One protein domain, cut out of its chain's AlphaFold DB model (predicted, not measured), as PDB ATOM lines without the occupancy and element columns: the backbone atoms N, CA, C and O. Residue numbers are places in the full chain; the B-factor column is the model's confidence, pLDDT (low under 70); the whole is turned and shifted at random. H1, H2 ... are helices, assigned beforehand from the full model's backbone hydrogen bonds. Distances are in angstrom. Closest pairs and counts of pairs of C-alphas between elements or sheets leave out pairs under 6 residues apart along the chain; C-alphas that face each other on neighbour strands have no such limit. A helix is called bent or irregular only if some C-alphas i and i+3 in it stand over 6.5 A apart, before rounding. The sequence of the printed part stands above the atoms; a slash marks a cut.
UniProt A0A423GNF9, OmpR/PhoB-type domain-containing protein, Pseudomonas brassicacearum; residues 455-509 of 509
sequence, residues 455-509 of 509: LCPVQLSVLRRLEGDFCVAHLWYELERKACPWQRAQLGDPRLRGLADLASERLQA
ATOM      1  N   LEU A 455     190.008  89.866 157.034       89.44
ATOM      2  CA  LEU A 455     190.081  90.083 158.473       89.44
ATOM      3  C   LEU A 455     191.365  89.477 159.076       89.44
ATOM      4  O   LEU A 455     191.684  88.309 158.831       89.44
ATOM      5  N   CYS A 456     192.076  90.246 159.900       89.38
ATOM      6  CA  CYS A 456     193.263  89.811 160.633       89.38
ATOM      7  C   CYS A 456     193.177  90.135 162.141       89.38
ATOM      8  O   CYS A 456     192.379  90.985 162.545       89.38
ATOM      9  N   PRO A 457     194.006  89.494 162.991       90.56
ATOM     10  CA  PRO A 457     193.975  89.706 164.443       90.56
ATOM     11  C   PRO A 457     194.168  91.170 164.873       90.56
ATOM     12  O   PRO A 457     193.466  91.655 165.758       90.56
ATOM     13  N   VAL A 458     195.050  91.922 164.203       91.19
ATOM     14  CA  VAL A 458     195.281  93.338 164.540       91.19
ATOM     15  C   VAL A 458     194.047  94.192 164.229       91.19
ATOM     16  O   VAL A 458     193.640  95.000 165.064       91.19
ATOM     17  N   GLN A 459     193.385  93.979 163.085       93.62
ATOM     18  CA  GLN A 459     192.115  94.654 162.778       93.62
ATOM     19  C   GLN A 459     191.044  94.335 163.817       93.62
ATOM     20  O   GLN A 459     190.266  95.211 164.185       93.62
ATOM     21  N   LEU A 460     191.018  93.098 164.312       94.44
ATOM     22  CA  LEU A 460     190.069  92.673 165.331       94.44
ATOM     23  C   LEU A 460     190.217  93.495 166.618       94.44
ATOM     24  O   LEU A 460     189.212  93.893 167.200       94.44
ATOM     25  N   SER A 461     191.451  93.823 167.019       94.31
ATOM     26  CA  SER A 461     191.704  94.681 168.186       94.31
ATOM     27  C   SER A 461     191.190  96.114 167.986       94.31
ATOM     28  O   SER A 461     190.633  96.710 168.908       94.31
ATOM     29  N   VAL A 462     191.308  96.647 166.764       95.44
ATOM     30  CA  VAL A 462     190.795  97.975 166.389       95.44
ATOM     31  C   VAL A 462     189.271  97.973 166.418       95.44
ATOM     32  O   VAL A 462     188.662  98.818 167.071       95.44
ATOM     33  N   LEU A 463     188.648  96.989 165.766       94.81
ATOM     34  CA  LEU A 463     187.194  96.837 165.736       94.81
ATOM     35  C   LEU A 463     186.624  96.629 167.138       94.81
ATOM     36  O   LEU A 463     185.587  97.204 167.452       94.81
ATOM     37  N   ARG A 464     187.313  95.870 168.002       94.69
ATOM     38  CA  ARG A 464     186.885  95.655 169.392       94.69
ATOM     39  C   ARG A 464     186.784  96.986 170.122       94.69
ATOM     40  O   ARG A 464     185.798  97.237 170.804       94.69
ATOM     41  N   ARG A 465     187.771  97.862 169.928       93.94
ATOM     42  CA  ARG A 465     187.784  99.186 170.550       93.94
ATOM     43  C   ARG A 465     186.745 100.142 169.965       93.94
ATOM     44  O   ARG A 465     186.198 100.949 170.705       93.94
ATOM     45  N   LEU A 466     186.473 100.065 168.661       94.44
ATOM     46  CA  LEU A 466     185.541 100.969 167.974       94.44
ATOM     47  C   LEU A 466     184.067 100.564 168.093       94.44
ATOM     48  O   LEU A 466     183.210 101.447 168.078       94.44
ATOM     49  N   GLU A 467     183.771  99.264 168.146       92.31
ATOM     50  CA  GLU A 467     182.406  98.714 168.068       92.31
ATOM     51  C   GLU A 467     182.004  97.899 169.310       92.31
ATOM     52  O   GLU A 467     180.838  97.530 169.458       92.31
ATOM     53  N   GLY A 468     182.951  97.617 170.207       90.75
ATOM     54  CA  GLY A 468     182.736  96.848 171.430       90.75
ATOM     55  C   GLY A 468     182.737  95.327 171.235       90.75
ATOM     56  O   GLY A 468     182.618  94.791 170.130       90.75
ATOM     57  N   ASP A 469     182.838  94.615 172.355       89.88
ATOM     58  CA  ASP A 469     183.007  93.157 172.405       89.88
ATOM     59  C   ASP A 469     181.859  92.395 171.728       89.88
ATOM     60  O   ASP A 469     182.074  91.385 171.052       89.88
ATOM     61  N   PHE A 470     180.635  92.918 171.842       82.00
ATOM     62  CA  PHE A 470     179.446  92.304 171.257       82.00
ATOM     63  C   PHE A 470     179.510  92.237 169.727       82.00
ATOM     64  O   PHE A 470     179.097  91.243 169.138       82.00
ATOM     65  N   CYS A 471     180.034  93.251 169.046       82.94
ATOM     66  CA  CYS A 471     180.139  93.212 167.587       82.94
ATOM     67  C   CYS A 471     181.254  92.261 167.125       82.94
ATOM     68  O   CYS A 471     181.164  91.655 166.058       82.94
ATOM     69  N   VAL A 472     182.294  92.096 167.943       91.94
ATOM     70  CA  VAL A 472     183.548  91.461 167.528       91.94
ATOM     71  C   VAL A 472     183.633  89.973 167.861       91.94
ATOM     72  O   VAL A 472     184.318  89.246 167.145       91.94
ATOM     73  N   ALA A 473     182.892  89.475 168.856       88.31
ATOM     74  CA  ALA A 473     182.917  88.054 169.231       88.31
ATOM     75  C   ALA A 473     182.614  87.096 168.055       88.31
ATOM     76  O   ALA A 473     183.272  86.070 167.902       88.31
ATOM     77  N   HIS A 474     181.668  87.452 167.174       86.25
ATOM     78  CA  HIS A 474     181.372  86.644 165.983       86.25
ATOM     79  C   HIS A 474     182.541  86.638 164.984       86.25
ATOM     80  O   HIS A 474     182.935  85.581 164.497       86.25
ATOM     81  N   LEU A 475     183.138  87.808 164.731       90.81
ATOM     82  CA  LEU A 475     184.293  87.958 163.842       90.81
ATOM     83  C   LEU A 475     185.523  87.206 164.368       90.81
ATOM     84  O   LEU A 475     186.264  86.618 163.582       90.81
ATOM     85  N   TRP A 476     185.720  87.193 165.690       91.69
ATOM     86  CA  TRP A 476     186.771  86.413 166.344       91.69
ATOM     87  C   TRP A 476     186.598  84.918 166.060       91.69
ATOM     88  O   TRP A 476     187.536  84.279 165.590       91.69
ATOM     89  N   TYR A 477     185.389  84.380 166.252       87.19
ATOM     90  CA  TYR A 477     185.099  82.964 166.016       87.19
ATOM     91  C   TYR A 477     185.302  82.560 164.549       87.19
ATOM     92  O   TYR A 477     185.891  81.518 164.246       87.19
ATOM     93  N   GLU A 478     184.850  83.396 163.609       87.44
ATOM     94  CA  GLU A 478     185.079  83.148 162.184       87.44
ATOM     95  C   GLU A 478     186.567  83.119 161.826       87.44
ATOM     96  O   GLU A 478     186.989  82.281 161.017       87.44
ATOM     97  N   LEU A 479     187.344  84.028 162.422       90.06
ATOM     98  CA  LEU A 479     188.781  84.128 162.224       90.06
ATOM     99  C   LEU A 479     189.507  82.924 162.828       90.06
ATOM    100  O   LEU A 479     190.300  82.306 162.127       90.06
ATOM    101  N   GLU A 480     189.215  82.553 164.076       89.50
ATOM    102  CA  GLU A 480     189.852  81.430 164.773       89.50
ATOM    103  C   GLU A 480     189.676  80.112 164.006       89.50
ATOM    104  O   GLU A 480     190.646  79.385 163.770       89.50
ATOM    105  N   ARG A 481     188.454  79.838 163.530       87.25
ATOM    106  CA  ARG A 481     188.136  78.608 162.789       87.25
ATOM    107  C   ARG A 481     188.926  78.474 161.486       87.25
ATOM    108  O   ARG A 481     189.185  77.362 161.031       87.25
ATOM    109  N   LYS A 482     189.277  79.600 160.861       86.06
ATOM    110  CA  LYS A 482     190.027  79.663 159.595       86.06
ATOM    111  C   LYS A 482     191.503  80.018 159.797       86.06
ATOM    112  O   LYS A 482     192.244  80.073 158.818       86.06
ATOM    113  N   ALA A 483     191.930  80.275 161.033       84.81
ATOM    114  CA  ALA A 483     193.265  80.762 161.327       84.81
ATOM    115  C   ALA A 483     194.310  79.682 161.040       84.81
ATOM    116  O   ALA A 483     194.290  78.589 161.619       84.81
ATOM    117  N   CYS A 484     195.276  80.014 160.185       86.88
ATOM    118  CA  CYS A 484     196.511  79.242 160.111       86.88
ATOM    119  C   CYS A 484     197.362  79.489 161.379       86.88
ATOM    120  O   CYS A 484     197.090  80.443 162.118       86.88
ATOM    121  N   PRO A 485     198.404  78.682 161.654       87.69
ATOM    122  CA  PRO A 485     199.241  78.852 162.847       87.69
ATOM    123  C   PRO A 485     199.796  80.268 163.023       87.69
ATOM    124  O   PRO A 485     199.831  80.774 164.139       87.69
ATOM    125  N   TRP A 486     200.151  80.938 161.921       89.44
ATOM    126  CA  TRP A 486     200.609  82.328 161.948       89.44
ATOM    127  C   TRP A 486     199.546  83.279 162.526       89.44
ATOM    128  O   TRP A 486     199.834  84.073 163.417       89.44
ATOM    129  N   GLN A 487     198.295  83.172 162.073       89.56
ATOM    130  CA  GLN A 487     197.189  83.957 162.637       89.56
ATOM    131  C   GLN A 487     196.888  83.564 164.077       89.56
ATOM    132  O   GLN A 487     196.611  84.435 164.893       89.56
ATOM    133  N   ARG A 488     196.931  82.265 164.387       89.12
ATOM    134  CA  ARG A 488     196.615  81.761 165.724       89.12
ATOM    135  C   ARG A 488     197.604  82.274 166.767       89.12
ATOM    136  O   ARG A 488     197.162  82.688 167.828       89.12
ATOM    137  N   ALA A 489     198.895  82.332 166.443       88.81
ATOM    138  CA  ALA A 489     199.898  82.951 167.310       88.81
ATOM    139  C   ALA A 489     199.553  84.417 167.623       88.81
ATOM    140  O   ALA A 489     199.587  84.846 168.768       88.81
ATOM    141  N   GLN A 490     199.102  85.178 166.624       90.31
ATOM    142  CA  GLN A 490     198.688  86.570 166.817       90.31
ATOM    143  C   GLN A 490     197.355  86.730 167.578       90.31
ATOM    144  O   GLN A 490     197.076  87.820 168.074       90.31
ATOM    145  N   LEU A 491     196.526  85.685 167.697       90.38
ATOM    146  CA  LEU A 491     195.314  85.722 168.531       90.38
ATOM    147  C   LEU A 491     195.628  85.699 170.035       90.38
ATOM    148  O   LEU A 491     194.745  86.034 170.822       90.38
ATOM    149  N   GLY A 492     196.867  85.373 170.428       87.25
ATOM    150  CA  GLY A 492     197.355  85.492 171.808       87.25
ATOM    151  C   GLY A 492     197.476  86.938 172.314       87.25
ATOM    152  O   GLY A 492     197.759  87.156 173.490       87.25
ATOM    153  N   ASP A 493     197.234  87.935 171.456       91.94
ATOM    154  CA  ASP A 493     197.259  89.352 171.816       91.94
ATOM    155  C   ASP A 493     196.402  89.639 173.076       91.94
ATOM    156  O   ASP A 493     195.194  89.364 173.084       91.94
ATOM    157  N   PRO A 494     196.980  90.235 174.142       93.06
ATOM    158  CA  PRO A 494     196.273  90.568 175.376       93.06
ATOM    159  C   PRO A 494     194.994  91.377 175.164       93.06
ATOM    160  O   PRO A 494     194.027  91.211 175.910       93.06
ATOM    161  N   ARG A 495     194.947  92.212 174.122       93.38
ATOM    162  CA  ARG A 495     193.795  93.057 173.774       93.38
ATOM    163  C   ARG A 495     192.616  92.251 173.228       93.38
ATOM    164  O   ARG A 495     191.519  92.791 173.103       93.38
ATOM    165  N   LEU A 496     192.811  90.974 172.904       93.12
ATOM    166  CA  LEU A 496     191.777  90.047 172.432       93.12
ATOM    167  C   LEU A 496     191.323  89.053 173.516       93.12
ATOM    168  O   LEU A 496     190.374  88.301 173.286       93.12
ATOM    169  N   ARG A 497     191.931  89.070 174.713       90.62
ATOM    170  CA  ARG A 497     191.547  88.186 175.832       90.62
ATOM    171  C   ARG A 497     190.064  88.348 176.195       90.62
ATOM    172  O   ARG A 497     189.513  89.452 176.143       90.62
ATOM    173  N   GLY A 498     189.421  87.232 176.542       87.56
ATOM    174  CA  GLY A 498     187.993  87.147 176.875       87.56
ATOM    175  C   GLY A 498     187.045  87.028 175.674       87.56
ATOM    176  O   GLY A 498     185.895  86.643 175.858       87.56
ATOM    177  N   LEU A 499     187.496  87.283 174.436       88.38
ATOM    178  CA  LEU A 499     186.636  87.106 173.253       88.38
ATOM    179  C   LEU A 499     186.293  85.635 172.975       88.38
ATOM    180  O   LEU A 499     185.213  85.367 172.458       88.38
ATOM    181  N   ALA A 500     187.174  84.698 173.341       84.25
ATOM    182  CA  ALA A 500     186.941  83.261 173.185       84.25
ATOM    183  C   ALA A 500     185.758  82.765 174.033       84.25
ATOM    184  O   ALA A 500     184.876  82.060 173.534       84.25
ATOM    185  N   ASP A 501     185.714  83.193 175.297       85.06
ATOM    186  CA  ASP A 501     184.645  82.847 176.234       85.06
ATOM    187  C   ASP A 501     183.316  83.455 175.763       85.06
ATOM    188  O   ASP A 501     182.322  82.748 175.605       85.06
ATOM    189  N   LEU A 502     183.333  84.743 175.391       83.75
ATOM    190  CA  LEU A 502     182.165  85.454 174.858       83.75
ATOM    191  C   LEU A 502     181.632  84.849 173.551       83.75
ATOM    192  O   LEU A 502     180.423  84.832 173.314       83.75
ATOM    193  N   ALA A 503     182.515  84.376 172.671       81.44
ATOM    194  CA  ALA A 503     182.112  83.697 171.444       81.44
ATOM    195  C   ALA A 503     181.465  82.336 171.741       81.44
ATOM    196  O   ALA A 503     180.459  81.986 171.119       81.44
ATOM    197  N   SER A 504     182.009  81.601 172.712       78.12
ATOM    198  CA  SER A 504     181.507  80.288 173.128       78.12
ATOM    199  C   SER A 504     180.129  80.377 173.785       78.12
ATOM    200  O   SER A 504     179.237  79.608 173.427       78.12
ATOM    201  N   GLU A 505     179.913  81.351 174.673       79.25
ATOM    202  CA  GLU A 505     178.609  81.604 175.308       79.25
ATOM    203  C   GLU A 505     177.508  81.893 174.273       79.25
ATOM    204  O   GLU A 505     176.380  81.427 174.410       79.25
ATOM    205  N   ARG A 506     177.835  82.602 173.186       72.50
ATOM    206  CA  ARG A 506     176.870  82.954 172.127       72.50
ATOM    207  C   ARG A 506     176.542  81.832 171.158       72.50
ATOM    208  O   ARG A 506     175.526  81.920 170.487       72.50
ATOM    209  N   LEU A 507     177.397  80.822 171.032       67.00
ATOM    210  CA  LEU A 507     177.074  79.623 170.251       67.00
ATOM    211  C   LEU A 507     176.135  78.684 171.021       67.00
ATOM    212  O   LEU A 507     175.514  77.816 170.410       67.00
ATOM    213  N   GLN A 508     176.068  78.835 172.347       60.81
ATOM    214  CA  GLN A 508     175.219  78.043 173.237       60.81
ATOM    215  C   GLN A 508     173.858  78.701 173.529       60.81
ATOM    216  O   GLN A 508     172.929  77.989 173.910       60.81
ATOM    217  N   ALA A 509     173.749  80.024 173.358       57.44
ATOM    218  CA  ALA A 509     172.518  80.815 173.468       57.44
ATOM    219  C   ALA A 509     171.787  80.921 172.122       57.44
ATOM    220  O   ALA A 509     170.534  80.901 172.139       57.44
TER     221      ALA A 509
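This is residues 455 to 509 of the 509 residues of the protein "OmpR/PhoB-type domain-containing protein" of Pseudomonas brassicacearum (UniProt A0A423GNF9). A helical hairpin, H1 and H2 side by side, has the short H3 at its open end, near the start of H1 and the end of H2, while H4 crosses H2 nearly at right angles. The printed part has 55 residues with four named helices, in the order H1, H2, H3, H4, and no named strand; its class is all helix. The whole is compact, with a radius of gyration of the C-alphas of 10.3 A and spans of 30 by 23 by 18 A.

H1, residues 457 to 467, and H2, residues 469 to 482, form a hairpin: they touch, closest at the C-alphas of Arg 464 and Val 472, 5.7 A apart, at a shallow tilt of 19 degrees, opposite ways. H3, residues 485 to 490, only just touches H1, with 3 pairs of C-alphas within 8 A; the closest are those of Pro 457 and Gln 490, 6.1 A apart. H1 and H3 stand at a steep tilt of 41 degrees, the same way. H2 and H3 are close but not clearly touching, the C-alphas of Glu 480 and Arg 488 being closest at 6.8 A. H4, residues 499 to 508, touches H2 about perpendicular, at 89 degrees, closest at the C-alphas of Ala 473 and Ala 503, 5.0 A apart. H4 is apart from H1 and H3. The helix packing is mostly crossed, but only just: of the 3 pairs that touch, 1 is at a shallow tilt. Every O i to N i+4 pair is within hydrogen-bond range in H1, H3 and H4, and 7 of 10 are in H2.

H1 begins at C-alpha 457 (193.975, 89.706, 164.443) and is 15.1 A long. H2 is 19.9 A long and only just irregular, C-alphas 471 and 474 being 6.9 A apart. H3 measures 8.7 A. H4, 14.6 A long, ends at C-alpha 508 (175.219, 78.043, 173.237).

The C-alphas of Trp 486 and Ala 509 are the two farthest apart, at 30.4 A. The printed part has no cut, and it ends at the chain's last residue, 509. The links H1 to H2 and H2 to H3 are tight, H3 to H4 is short, and none is long. The mean pLDDT of the printed part is 87.3; residues 507 to 509 are under 70.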